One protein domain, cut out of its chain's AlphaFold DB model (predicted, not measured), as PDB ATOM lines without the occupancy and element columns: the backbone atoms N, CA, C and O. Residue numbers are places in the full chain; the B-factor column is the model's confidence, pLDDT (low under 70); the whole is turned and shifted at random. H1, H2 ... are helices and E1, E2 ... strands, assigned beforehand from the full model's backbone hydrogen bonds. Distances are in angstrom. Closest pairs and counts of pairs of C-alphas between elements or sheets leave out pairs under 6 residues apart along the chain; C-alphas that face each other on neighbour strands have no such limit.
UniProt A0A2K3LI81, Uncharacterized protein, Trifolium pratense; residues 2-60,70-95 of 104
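Overview. This is residues 2 to 60 and 70 to 95 of the 104 residues of an uncharacterized protein of Trifolium pratense (UniProt A0A2K3LI81). Two hairpins make this model: a long two-stranded ribbon, E1 and E2, runs loosely alongside helix H1, and on the other side of H1 the longer helix H2 folds back to form a helical hairpin with it. The far part of H2 and the residues after it, residues 45 to 60, stick out as a free arm that adds to the length. The printed part has 85 residues, with two named helices followed by two named strands, H1, H2, E1, E2; the sheet's order is E1 - E2, antiparallel, and the class is mixed, helices and strands. The whole is loose, with a radius of gyration of the C-alphas of 16.9 A, and only just elongated, spanning 58 by 29 by 18 A.

Along the chain. Begin with the sheet: find C-alpha 72 at (37.772, 48.528, 51.287), where E1, residues 72 to 81, begins; it runs 29.3 A. E2, residues 85 to 94, runs 30.1 A and ends at C-alpha 94, at (37.102, 44.036, 53.592). Now look at C-alpha 2 at (29.906, 53.894, 46.727), where H1, residues 2 to 23, begins; it is 30.7 A long. H2, residues 29 to 57, is the longest helix, 42.8 A from first to last C-alpha.

Arrangement. E1 and E2 form a hairpin of antiparallel neighbours, with 167 degrees between their directions. Look across it for N 75 and O 91, 2.9 A apart, and N 87 and O 79, 2.9 A apart, both within hydrogen-bond range. Moving outward to H1, you will find 3 pairs of C-alphas within 8 A of each other between it and E1, the closest being those of Ala 3 and Leu 74 at 7.6 A. H1 and E2 are near each other, with 9 pairs of C-alphas within 10 A. H1 and H2 form a helical hairpin and touch, the closest C-alphas being those of Leu 8 and Ala 36 at 5.2 A. They run opposite ways at a steep tilt of 40 degrees, and H2 touches H1 with residues 32 to 40 alone. H2 and E2 are apart. In H1 and H2 every O i to N i+4 pair is within hydrogen-bond range.

Size, cuts and confidence. The C-alphas farthest apart are those of Asn 24 and Gln 60, at 59.2 A. Without residues 45 to 60, which stand free, the body spans 40 by 30 by 14 A. Residues 61 to 69 are not printed, and C-alphas 60 and 70 are 24.2 A apart across this cut, which lies in the link from H2 to E1. The links H1 to H2 and E1 to E2 are tight. The mean pLDDT of the printed part is 71.2, and 44 residues are under 70, among them residues 43 to 60 and 84 to 95.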
ATOM      1  N   ALA A   2      29.779  53.446  48.122       64.88
ATOM      2  CA  ALA A   2      29.906  53.894  46.727       64.88
ATOM      3  C   ALA A   2      30.786  52.987  45.839       64.88
ATOM      4  O   ALA A   2      30.357  52.608  44.757       64.88
ATOM      5  N   ALA A   3      31.962  52.562  46.320       68.00
ATOM      6  CA  ALA A   3      32.855  51.677  45.560       68.00
ATOM      7  C   ALA A   3      32.236  50.296  45.257       68.00
ATOM      8  O   ALA A   3      32.354  49.795  44.142       68.00
ATOM      9  N   LYS A   4      31.516  49.709  46.228       67.62
ATOM     10  CA  LYS A   4      30.807  48.425  46.065       67.62
ATOM     11  C   LYS A   4      29.697  48.551  45.008       67.62
ATOM     12  O   LYS A   4      29.594  47.709  44.120       67.62
ATOM     13  N   LEU A   5      28.921  49.638  45.052       77.00
ATOM     14  CA  LEU A   5      27.879  49.921  44.060       77.00
ATOM     15  C   LEU A   5      28.461  50.175  42.662       77.00
ATOM     16  O   LEU A   5      27.940  49.652  41.682       77.00
ATOM     17  N   PHE A   6      29.553  50.936  42.573       77.31
ATOM     18  CA  PHE A   6      30.253  51.213  41.320       77.31
ATOM     19  C   PHE A   6      30.765  49.928  40.658       77.31
ATOM     20  O   PHE A   6      30.496  49.700  39.480       77.31
ATOM     21  N   GLY A   7      31.411  49.039  41.419       78.56
ATOM     22  CA  GLY A   7      31.852  47.738  40.910       78.56
ATOM     23  C   GLY A   7      30.693  46.866  40.416       78.56
ATOM     24  O   GLY A   7      30.768  46.283  39.338       78.56
ATOM     25  N   LEU A   8      29.577  46.828  41.152       80.62
ATOM     26  CA  LEU A   8      28.379  46.078  40.749       80.62
ATOM     27  C   LEU A   8      27.681  46.667  39.512       80.62
ATOM     28  O   LEU A   8      27.109  45.920  38.716       80.62
ATOM     29  N   LEU A   9      27.726  47.989  39.338       84.38
ATOM     30  CA  LEU A   9      27.239  48.664  38.136       84.38
ATOM     31  C   LEU A   9      28.085  48.294  36.923       84.38
ATOM     32  O   LEU A   9      27.522  47.852  35.921       84.38
ATOM     33  N   LEU A  10      29.414  48.399  37.033       84.50
ATOM     34  CA  LEU A  10      30.332  47.926  35.994       84.50
ATOM     35  C   LEU A  10      30.068  46.453  35.675       84.50
ATOM     36  O   LEU A  10      30.057  46.076  34.502       84.50
ATOM     37  N   TRP A  11      29.745  45.651  36.699       80.81
ATOM     38  CA  TRP A  11      29.400  44.257  36.495       80.81
ATOM     39  C   TRP A  11      28.153  44.070  35.625       80.81
ATOM     40  O   TRP A  11      28.154  43.419  34.575       80.81
ATOM     41  N   LYS A  12      27.052  44.697  36.004       84.44
ATOM     42  CA  LYS A  12      25.817  44.534  35.236       84.44
ATOM     43  C   LYS A  12      25.903  45.153  33.839       84.44
ATOM     44  O   LYS A  12      25.346  44.573  32.909       84.44
ATOM     45  N   LEU A  13      26.655  46.242  33.668       87.44
ATOM     46  CA  LEU A  13      26.952  46.842  32.364       87.44
ATOM     47  C   LEU A  13      27.709  45.885  31.441       87.44
ATOM     48  O   LEU A  13      27.322  45.731  30.284       87.44
ATOM     49  N   TRP A  14      28.740  45.201  31.940       84.31
ATOM     50  CA  TRP A  14      29.477  44.218  31.144       84.31
ATOM     51  C   TRP A  14      28.583  43.052  30.708       84.31
ATOM     52  O   TRP A  14      28.552  42.689  29.530       84.31
ATOM     53  N   GLY A  15      27.784  42.508  31.632       83.50
ATOM     54  CA  GLY A  15      26.845  41.429  31.317       83.50
ATOM     55  C   GLY A  15      25.804  41.854  30.278       83.50
ATOM     56  O   GLY A  15      25.514  41.109  29.342       83.50
ATOM     57  N   ALA A  16      25.283  43.075  30.399       86.06
ATOM     58  CA  ALA A  16      24.356  43.649  29.434       86.06
ATOM     59  C   ALA A  16      25.007  43.879  28.061       86.06
ATOM     60  O   ALA A  16      24.401  43.556  27.038       86.06
ATOM     61  N   ARG A  17      26.263  44.349  28.020       86.56
ATOM     62  CA  ARG A  17      27.046  44.464  26.780       86.56
ATOM     63  C   ARG A  17      27.173  43.114  26.086       86.56
ATOM     64  O   ARG A  17      26.987  43.046  24.876       86.56
ATOM     65  N   ASN A  18      27.470  42.045  26.822       84.06
ATOM     66  CA  ASN A  18      27.607  40.716  26.227       84.06
ATOM     67  C   ASN A  18      26.287  40.196  25.659       84.06
ATOM     68  O   ASN A  18      26.276  39.713  24.531       84.06
ATOM     69  N   LYS A  19      25.166  40.380  26.360       84.00
ATOM     70  CA  LYS A  19      23.838  40.048  25.817       84.00
ATOM     71  C   LYS A  19      23.504  40.855  24.558       84.00
ATOM     72  O   LYS A  19      22.942  40.313  23.613       84.00
ATOM     73  N   CYS A  20      23.882  42.128  24.517       84.75
ATOM     74  CA  CYS A  20      23.694  42.964  23.334       84.75
ATOM     75  C   CYS A  20      24.512  42.451  22.141       84.75
ATOM     76  O   CYS A  20      23.969  42.257  21.060       84.75
ATOM     77  N   VAL A  21      25.796  42.154  22.351       81.88
ATOM     78  CA  VAL A  21      26.709  41.734  21.276       81.88
ATOM     79  C   VAL A  21      26.452  40.307  20.797       81.88
ATOM     80  O   VAL A  21      26.516  40.054  19.598       81.88
ATOM     81  N   PHE A  22      26.178  39.372  21.707       87.56
ATOM     82  CA  PHE A  22      26.093  37.946  21.381       87.56
ATOM     83  C   PHE A  22      24.659  37.433  21.221       87.56
ATOM     84  O   PHE A  22      24.451  36.436  20.537       87.56
ATOM     85  N   GLU A  23      23.664  38.098  21.815       88.75
ATOM     86  CA  GLU A  23      22.256  37.666  21.774       88.75
ATOM     87  C   GLU A  23      21.324  38.696  21.115       88.75
ATOM     88  O   GLU A  23      20.117  38.468  21.051       88.75
ATOM     89  N   ASN A  24      21.853  39.831  20.643       89.38
ATOM     90  CA  ASN A  24      21.087  40.934  20.052       89.38
ATOM     91  C   ASN A  24      19.955  41.464  20.964       89.38
ATOM     92  O   ASN A  24      18.916  41.930  20.494       89.38
ATOM     93  N   LYS A  25      20.140  41.370  22.288       88.00
ATOM     94  CA  LYS A  25      19.193  41.875  23.293       88.00
ATOM     95  C   LYS A  25      19.589  43.272  23.750       88.00
ATOM     96  O   LYS A  25      20.707  43.477  24.220       88.00
ATOM     97  N   GLN A  26      18.657  44.218  23.677       90.06
ATOM     98  CA  GLN A  26      18.874  45.555  24.221       90.06
ATOM     99  C   GLN A  26      19.081  45.523  25.738       90.06
ATOM    100  O   GLN A  26      18.473  44.735  26.461       90.06
ATOM    101  N   ALA A  27      19.954  46.412  26.201       88.19
ATOM    102  CA  ALA A  27      20.199  46.648  27.611       88.19
ATOM    103  C   ALA A  27      19.210  47.694  28.140       88.19
ATOM    104  O   ALA A  27      19.140  48.786  27.579       88.19
ATOM    105  N   ASP A  28      18.500  47.389  29.230       90.88
ATOM    106  CA  ASP A  28      17.723  48.376  29.985       90.88
ATOM    107  C   ASP A  28      18.595  48.982  31.109       90.88
ATOM    108  O   ASP A  28      18.949  48.285  32.070       90.88
ATOM    109  N   PRO A  29      18.961  50.278  31.028       85.69
ATOM    110  CA  PRO A  29      19.769  50.946  32.046       85.69
ATOM    111  C   PRO A  29      19.116  50.967  33.434       85.69
ATOM    112  O   PRO A  29      19.827  50.975  34.446       85.69
ATOM    113  N   ILE A  30      17.782  50.980  33.503       90.88
ATOM    114  CA  ILE A  30      17.040  51.012  34.766       90.88
ATOM    115  C   ILE A  30      17.169  49.658  35.458       90.88
ATOM    116  O   ILE A  30      17.565  49.611  36.624       90.88
ATOM    117  N   GLU A  31      16.927  48.563  34.735       89.44
ATOM    118  CA  GLU A  31      17.066  47.198  35.256       89.44
ATOM    119  C   GLU A  31      18.497  46.926  35.753       89.44
ATOM    120  O   GLU A  31      18.711  46.376  36.840       89.44
ATOM    121  N   ILE A  32      19.499  47.385  34.999       87.31
ATOM    122  CA  ILE A  32      20.919  47.290  35.364       87.31
ATOM    123  C   ILE A  32      21.195  48.014  36.685       87.31
ATOM    124  O   ILE A  32      21.797  47.438  37.600       87.31
ATOM    125  N   SER A  33      20.730  49.257  36.800       86.75
ATOM    126  CA  SER A  33      20.985  50.112  37.961       86.75
ATOM    127  C   SER A  33      20.270  49.604  39.211       86.75
ATOM    128  O   SER A  33      20.876  49.489  40.279       86.75
ATOM    129  N   GLN A  34      18.999  49.219  39.077       88.06
ATOM    130  CA  GLN A  34      18.211  48.633  40.161       88.06
ATOM    131  C   GLN A  34      18.804  47.305  40.622       88.06
ATOM    132  O   GLN A  34      18.953  47.071  41.822       88.06
ATOM    133  N   GLY A  35      19.219  46.457  39.681       85.12
ATOM    134  CA  GLY A  35      19.890  45.209  39.997       85.12
ATOM    135  C   GLY A  35      21.173  45.438  40.795       85.12
ATOM    136  O   GLY A  35      21.424  44.713  41.756       85.12
ATOM    137  N   ALA A  36      21.998  46.417  40.407       84.19
ATOM    138  CA  ALA A  36      23.252  46.721  41.100       84.19
ATOM    139  C   ALA A  36      22.987  47.214  42.527       84.19
ATOM    140  O   ALA A  36      23.637  46.759  43.470       84.19
ATOM    141  N   TRP A  37      21.986  48.079  42.695       85.00
ATOM    142  CA  TRP A  37      21.551  48.568  43.999       85.00
ATOM    143  C   TRP A  37      21.062  47.444  44.916       85.00
ATOM    144  O   TRP A  37      21.521  47.346  46.053       85.00
ATOM    145  N   ILE A  38      20.187  46.560  44.424       84.56
ATOM    146  CA  ILE A  38      19.662  45.425  45.201       84.56
ATOM    147  C   ILE A  38      20.804  44.508  45.648       84.56
ATOM    148  O   ILE A  38      20.863  44.124  46.816       84.56
ATOM    149  N   SER A  39      21.734  44.182  44.745       81.00
ATOM    150  CA  SER A  39      22.919  43.385  45.075       81.00
ATOM    151  C   SER A  39      23.792  44.074  46.127       81.00
ATOM    152  O   SER A  39      24.200  43.435  47.093       81.00
ATOM    153  N   CYS A  40      24.032  45.380  45.986       78.81
ATOM    154  CA  CYS A  40      24.843  46.147  46.929       78.81
ATOM    155  C   CYS A  40      24.195  46.193  48.317       78.81
ATOM    156  O   CYS A  40      24.875  45.992  49.323       78.81
ATOM    157  N   LYS A  41      22.878  46.412  48.371       79.31
ATOM    158  CA  LYS A  41      22.116  46.466  49.617       79.31
ATOM    159  C   LYS A  41      22.156  45.128  50.354       79.31
ATOM    160  O   LYS A  41      22.471  45.113  51.534       79.31
ATOM    161  N   ARG A  42      21.963  44.006  49.648       73.88
ATOM    162  CA  ARG A  42      22.061  42.657  50.241       73.88
ATOM    163  C   ARG A  42      23.416  42.393  50.891       73.88
ATOM    164  O   ARG A  42      23.462  41.830  51.978       73.88
ATOM    165  N   VAL A  43      24.505  42.796  50.235       67.62
ATOM    166  CA  VAL A  43      25.858  42.632  50.787       67.62
ATOM    167  C   VAL A  43      26.017  43.455  52.060       67.62
ATOM    168  O   VAL A  43      26.526  42.937  53.047       67.62
ATOM    169  N   VAL A  44      25.550  44.707  52.059       68.62
ATOM    170  CA  VAL A  44      25.644  45.580  53.236       68.62
ATOM    171  C   VAL A  44      24.797  45.076  54.397       68.62
ATOM    172  O   VAL A  44      25.327  44.959  55.503       68.62
ATOM    173  N   ASP A  45      23.543  44.706  54.140       65.94
ATOM    174  CA  ASP A  45      22.633  44.170  55.153       65.94
ATOM    175  C   ASP A  45      23.226  42.900  55.796       65.94
ATOM    176  O   ASP A  45      23.222  42.760  57.018       65.94
ATOM    177  N   ALA A  46      23.838  42.012  55.000       58.47
ATOM    178  CA  ALA A  46      24.511  40.813  55.502       58.47
ATOM    179  C   ALA A  46      25.741  41.131  56.375       58.47
ATOM    180  O   ALA A  46      25.902  40.544  57.446       58.47
ATOM    181  N   THR A  47      26.591  42.087  55.974       62.91
ATOM    182  CA  THR A  47      27.708  42.544  56.828       62.91
ATOM    183  C   THR A  47      27.225  43.171  58.134       62.91
ATOM    184  O   THR A  47      27.847  42.967  59.172       62.91
ATOM    185  N   GLN A  48      26.108  43.898  58.111       59.75
ATOM    186  CA  GLN A  48      25.573  44.565  59.296       59.75
ATOM    187  C   GLN A  48      24.959  43.567  60.288       59.75
ATOM    188  O   GLN A  48      25.162  43.694  61.494       59.75
ATOM    189  N   ILE A  49      24.278  42.527  59.793       56.38
ATOM    190  CA  ILE A  49      23.795  41.410  60.616       56.38
ATOM    191  C   ILE A  49      24.971  40.681  61.281       56.38
ATOM    192  O   ILE A  49      24.939  40.451  62.489       56.38
ATOM    193  N   ASN A  50      26.036  40.379  60.531       55.03
ATOM    194  CA  ASN A  50      27.215  39.704  61.081       55.03
ATOM    195  C   ASN A  50      27.936  40.542  62.149       55.03
ATOM    196  O   ASN A  50      28.327  40.000  63.181       55.03
ATOM    197  N   ALA A  51      28.055  41.859  61.949       55.88
ATOM    198  CA  ALA A  51      28.628  42.762  62.947       55.88
ATOM    199  C   ALA A  51      27.795  42.799  64.241       55.88
ATOM    200  O   ALA A  51      28.346  42.774  65.340       55.88
ATOM    201  N   ASN A  52      26.463  42.791  64.133       56.12
ATOM    202  CA  ASN A  52      25.577  42.780  65.297       56.12
ATOM    203  C   ASN A  52      25.648  41.459  66.078       56.12
ATOM    204  O   ASN A  52      25.599  41.476  67.308       56.12
ATOM    205  N   ILE A  53      25.800  40.323  65.390       54.38
ATOM    206  CA  ILE A  53      26.007  39.017  66.033       54.38
ATOM    207  C   ILE A  53      27.340  38.998  66.788       54.38
ATOM    208  O   ILE A  53      27.364  38.586  67.944       54.38
ATOM    209  N   GLN A  54      28.428  39.502  66.195       52.44
ATOM    210  CA  GLN A  54      29.716  39.584  66.890       52.44
ATOM    211  C   GLN A  54      29.665  40.517  68.107       52.44
ATOM    212  O   GLN A  54      30.110  40.128  69.182       52.44
ATOM    213  N   ASN A  55      29.026  41.683  67.996       50.31
ATOM    214  CA  ASN A  55      28.869  42.606  69.125       50.31
ATOM    215  C   ASN A  55      27.976  42.046  70.248       50.31
ATOM    216  O   ASN A  55      28.168  42.384  71.410       50.31
ATOM    217  N   SER A  56      27.023  41.167  69.927       49.78
ATOM    218  CA  SER A  56      26.167  40.517  70.932       49.78
ATOM    219  C   SER A  56      26.903  39.427  71.721       49.78
ATOM    220  O   SER A  56      26.508  39.112  72.840       49.78
ATOM    221  N   VAL A  57      27.977  38.864  71.153       51.94
ATOM    222  CA  VAL A  57      28.847  37.866  71.799       51.94
ATOM    223  C   VAL A  57      29.981  38.534  72.598       51.94
ATOM    224  O   VAL A  57      30.484  37.938  73.542       51.94
ATOM    225  N   VAL A  58      30.335  39.789  72.288       50.06
ATOM    226  CA  VAL A  58      31.420  40.564  72.934       50.06
ATOM    227  C   VAL A  58      30.869  41.578  73.955       50.06
ATOM    228  O   VAL A  58      31.331  42.706  74.061       50.06
ATOM    229  N   ASN A  59      29.879  41.181  74.758       44.34
ATOM    230  CA  ASN A  59      29.560  41.873  76.018       44.34
ATOM    231  C   ASN A  59      30.278  41.196  77.199       44.34
ATOM    232  O   ASN A  59      29.672  40.891  78.225       44.34
ATOM    233  N   GLN A  60      31.576  40.945  77.030       45.75
ATOM    234  CA  GLN A  60      32.501  40.698  78.128       45.75
ATOM    235  C   GLN A  60      33.817  41.426  77.828       45.75
ATOM    236  O   GLN A  60      34.632  40.969  77.035       45.75
ATOM    237  N   ALA A  70      37.698  51.709  57.289       52.00
ATOM    238  CA  ALA A  70      37.963  50.440  56.640       52.00
ATOM    239  C   ALA A  70      38.364  50.691  55.180       52.00
ATOM    240  O   ALA A  70      37.512  51.024  54.347       52.00
ATOM    241  N   ASP A  71      39.652  50.525  54.878       53.34
ATOM    242  CA  ASP A  71      40.157  50.488  53.512       53.34
ATOM    243  C   ASP A  71      39.543  49.268  52.817       53.34
ATOM    244  O   ASP A  71      39.989  48.128  52.962       53.34
ATOM    245  N   ASN A  72      38.435  49.512  52.123       58.69
ATOM    246  CA  ASN A  72      37.772  48.528  51.287       58.69
ATOM    247  C   ASN A  72      38.458  48.565  49.924       58.69
ATOM    248  O   ASN A  72      38.337  49.562  49.207       58.69
ATOM    249  N   PHE A  73      39.134  47.483  49.549       60.31
ATOM    250  CA  PHE A  73      39.750  47.366  48.231       60.31
ATOM    251  C   PHE A  73      38.867  46.516  47.321       60.31
ATOM    252  O   PHE A  73      38.370  45.459  47.710       60.31
ATOM    253  N   LEU A  74      38.676  46.998  46.098       57.91
ATOM    254  CA  LEU A  74      38.072  46.240  45.013       57.91
ATOM    255  C   LEU A  74      39.181  45.932  44.010       57.91
ATOM    256  O   LEU A  74      39.749  46.853  43.426       57.91
ATOM    257  N   LEU A  75      39.483  44.654  43.815       65.25
ATOM    258  CA  LEU A  75      40.372  44.200  42.754       65.25
ATOM    259  C   LEU A  75      39.501  43.595  41.658       65.25
ATOM    260  O   LEU A  75      38.699  42.701  41.925       65.25
ATOM    261  N   VAL A  76      39.630  44.115  40.442       62.16
ATOM    262  CA  VAL A  76      38.892  43.645  39.267       62.16
ATOM    263  C   VAL A  76      39.909  43.158  38.249       62.16
ATOM    264  O   VAL A  76      40.849  43.886  37.939       62.16
ATOM    265  N   ASP A  77      39.702  41.955  37.729       73.12
ATOM    266  CA  ASP A  77      40.491  41.381  36.643       73.12
ATOM    267  C   ASP A  77      39.570  40.908  35.511       73.12
ATOM    268  O   ASP A  77      38.417  40.544  35.750       73.12
ATOM    269  N   ALA A  78      40.056  40.924  34.273       68.00
ATOM    270  CA  ALA A  78      39.328  40.452  33.102       68.00
ATOM    271  C   ALA A  78      40.266  39.732  32.130       68.00
ATOM    272  O   ALA A  78      41.327  40.237  31.772       68.00
ATOM    273  N   GLY A  79      39.830  38.565  31.658       58.88
ATOM    274  CA  GLY A  79      40.564  37.703  30.744       58.88
ATOM    275  C   GLY A  79      39.740  37.303  29.521       58.88
ATOM    276  O   GLY A  79      38.536  37.049  29.595       58.88
ATOM    277  N   CYS A  80      40.414  37.207  28.379       66.62
ATOM    278  CA  CYS A  80      39.879  36.587  27.172       66.62
ATOM    279  C   CYS A  80      40.464  35.179  27.041       66.62
ATOM    280  O   CYS A  80      41.680  35.001  27.105       66.62
ATOM    281  N   PHE A  81      39.606  34.189  26.827       73.38
ATOM    282  CA  PHE A  81      39.988  32.795  26.633       73.38
ATOM    283  C   PHE A  81      39.808  32.386  25.168       73.38
ATOM    284  O   PHE A  81      39.087  33.023  24.394       73.38
ATOM    285  N   ALA A  82      40.458  31.289  24.780       63.19
ATOM    286  CA  ALA A  82      40.291  30.721  23.449       63.19
ATOM    287  C   ALA A  82      38.810  30.388  23.161       63.19
ATOM    288  O   ALA A  82      38.069  29.955  24.047       63.19
ATOM    289  N   GLY A  83      38.388  30.593  21.907       70.12
ATOM    290  CA  GLY A  83      37.020  30.302  21.461       70.12
ATOM    291  C   GLY A  83      35.993  31.410  21.722       70.12
ATOM    292  O   GLY A  83      34.837  31.099  21.973       70.12
ATOM    293  N   ALA A  84      36.403  32.687  21.680       65.06
ATOM    294  CA  ALA A  84      35.549  33.861  21.942       65.06
ATOM    295  C   ALA A  84      34.939  33.920  23.358       65.06
ATOM    296  O   ALA A  84      34.046  34.721  23.634       65.06
ATOM    297  N   ASN A  85      35.463  33.107  24.273       55.59
ATOM    298  CA  ASN A  85      35.059  33.100  25.666       55.59
ATOM    299  C   ASN A  85      35.727  34.264  26.405       55.59
ATOM    300  O   ASN A  85      36.902  34.558  26.203       55.59
ATOM    301  N   THR A  86      34.986  34.925  27.288       62.97
ATOM    302  CA  THR A  86      35.517  35.993  28.145       62.97
ATOM    303  C   THR A  86      35.135  35.709  29.588       62.97
ATOM    304  O   THR A  86      34.050  35.192  29.857       62.97
ATOM    305  N   GLY A  87      36.032  36.018  30.515       59.75
ATOM    306  CA  GLY A  87      35.790  35.929  31.949       59.75
ATOM    307  C   GLY A  87      36.433  37.094  32.675       59.75
ATOM    308  O   GLY A  87      37.165  37.892  32.100       59.75
ATOM    309  N   TRP A  88      36.083  37.233  33.937       68.69
ATOM    310  CA  TRP A  88      36.424  38.386  34.743       68.69
ATOM    311  C   TRP A  88      36.145  38.032  36.194       68.69
ATOM    312  O   TRP A  88      35.197  37.308  36.502       68.69
ATOM    313  N   GLY A  89      37.036  38.486  37.063       64.38
ATOM    314  CA  GLY A  89      37.054  38.190  38.482       64.38
ATOM    315  C   GLY A  89      36.941  39.474  39.284       64.38
ATOM    316  O   GLY A  89      37.504  40.507  38.925       64.38
ATOM    317  N   LEU A  90      36.209  39.397  40.388       66.75
ATOM    318  CA  LEU A  90      36.100  40.468  41.364       66.75
ATOM    319  C   LEU A  90      36.525  39.918  42.720       66.75
ATOM    320  O   LEU A  90      35.909  38.981  43.223       66.75
ATOM    321  N   VAL A  91      37.528  40.535  43.337       66.44
ATOM    322  CA  VAL A  91      37.882  40.285  44.733       66.44
ATOM    323  C   VAL A  91      37.542  41.530  45.535       66.44
ATOM    324  O   VAL A  91      38.118  42.603  45.348       66.44
ATOM    325  N   CYS A  92      36.585  41.375  46.443       60.66
ATOM    326  CA  CYS A  92      36.259  42.385  47.437       60.66
ATOM    327  C   CYS A  92      37.033  42.064  48.712       60.66
ATOM    328  O   CYS A  92      36.773  41.044  49.347       60.66
ATOM    329  N   TYR A  93      37.962  42.939  49.088       63.19
ATOM    330  CA  TYR A  93      38.686  42.826  50.344       63.19
ATOM    331  C   TYR A  93      38.102  43.808  51.357       63.19
ATOM    332  O   TYR A  93      38.134  45.025  51.152       63.19
ATOM    333  N   ASP A  94      37.566  43.264  52.447       61.44
ATOM    334  CA  ASP A  94      37.102  44.036  53.592       61.44
ATOM    335  C   ASP A  94      37.983  43.705  54.797       61.44
ATOM    336  O   ASP A  94      37.907  42.618  55.368       61.44
ATOM    337  N   ARG A  95      38.846  44.650  55.181       53.72
ATOM    338  CA  ARG A  95      39.793  44.466  56.288       53.72
ATOM    339  C   ARG A  95      39.089  44.287  57.642       53.72
ATOM    340  O   ARG A  95      39.712  43.782  58.571       53.72
TER     341      ARG A  95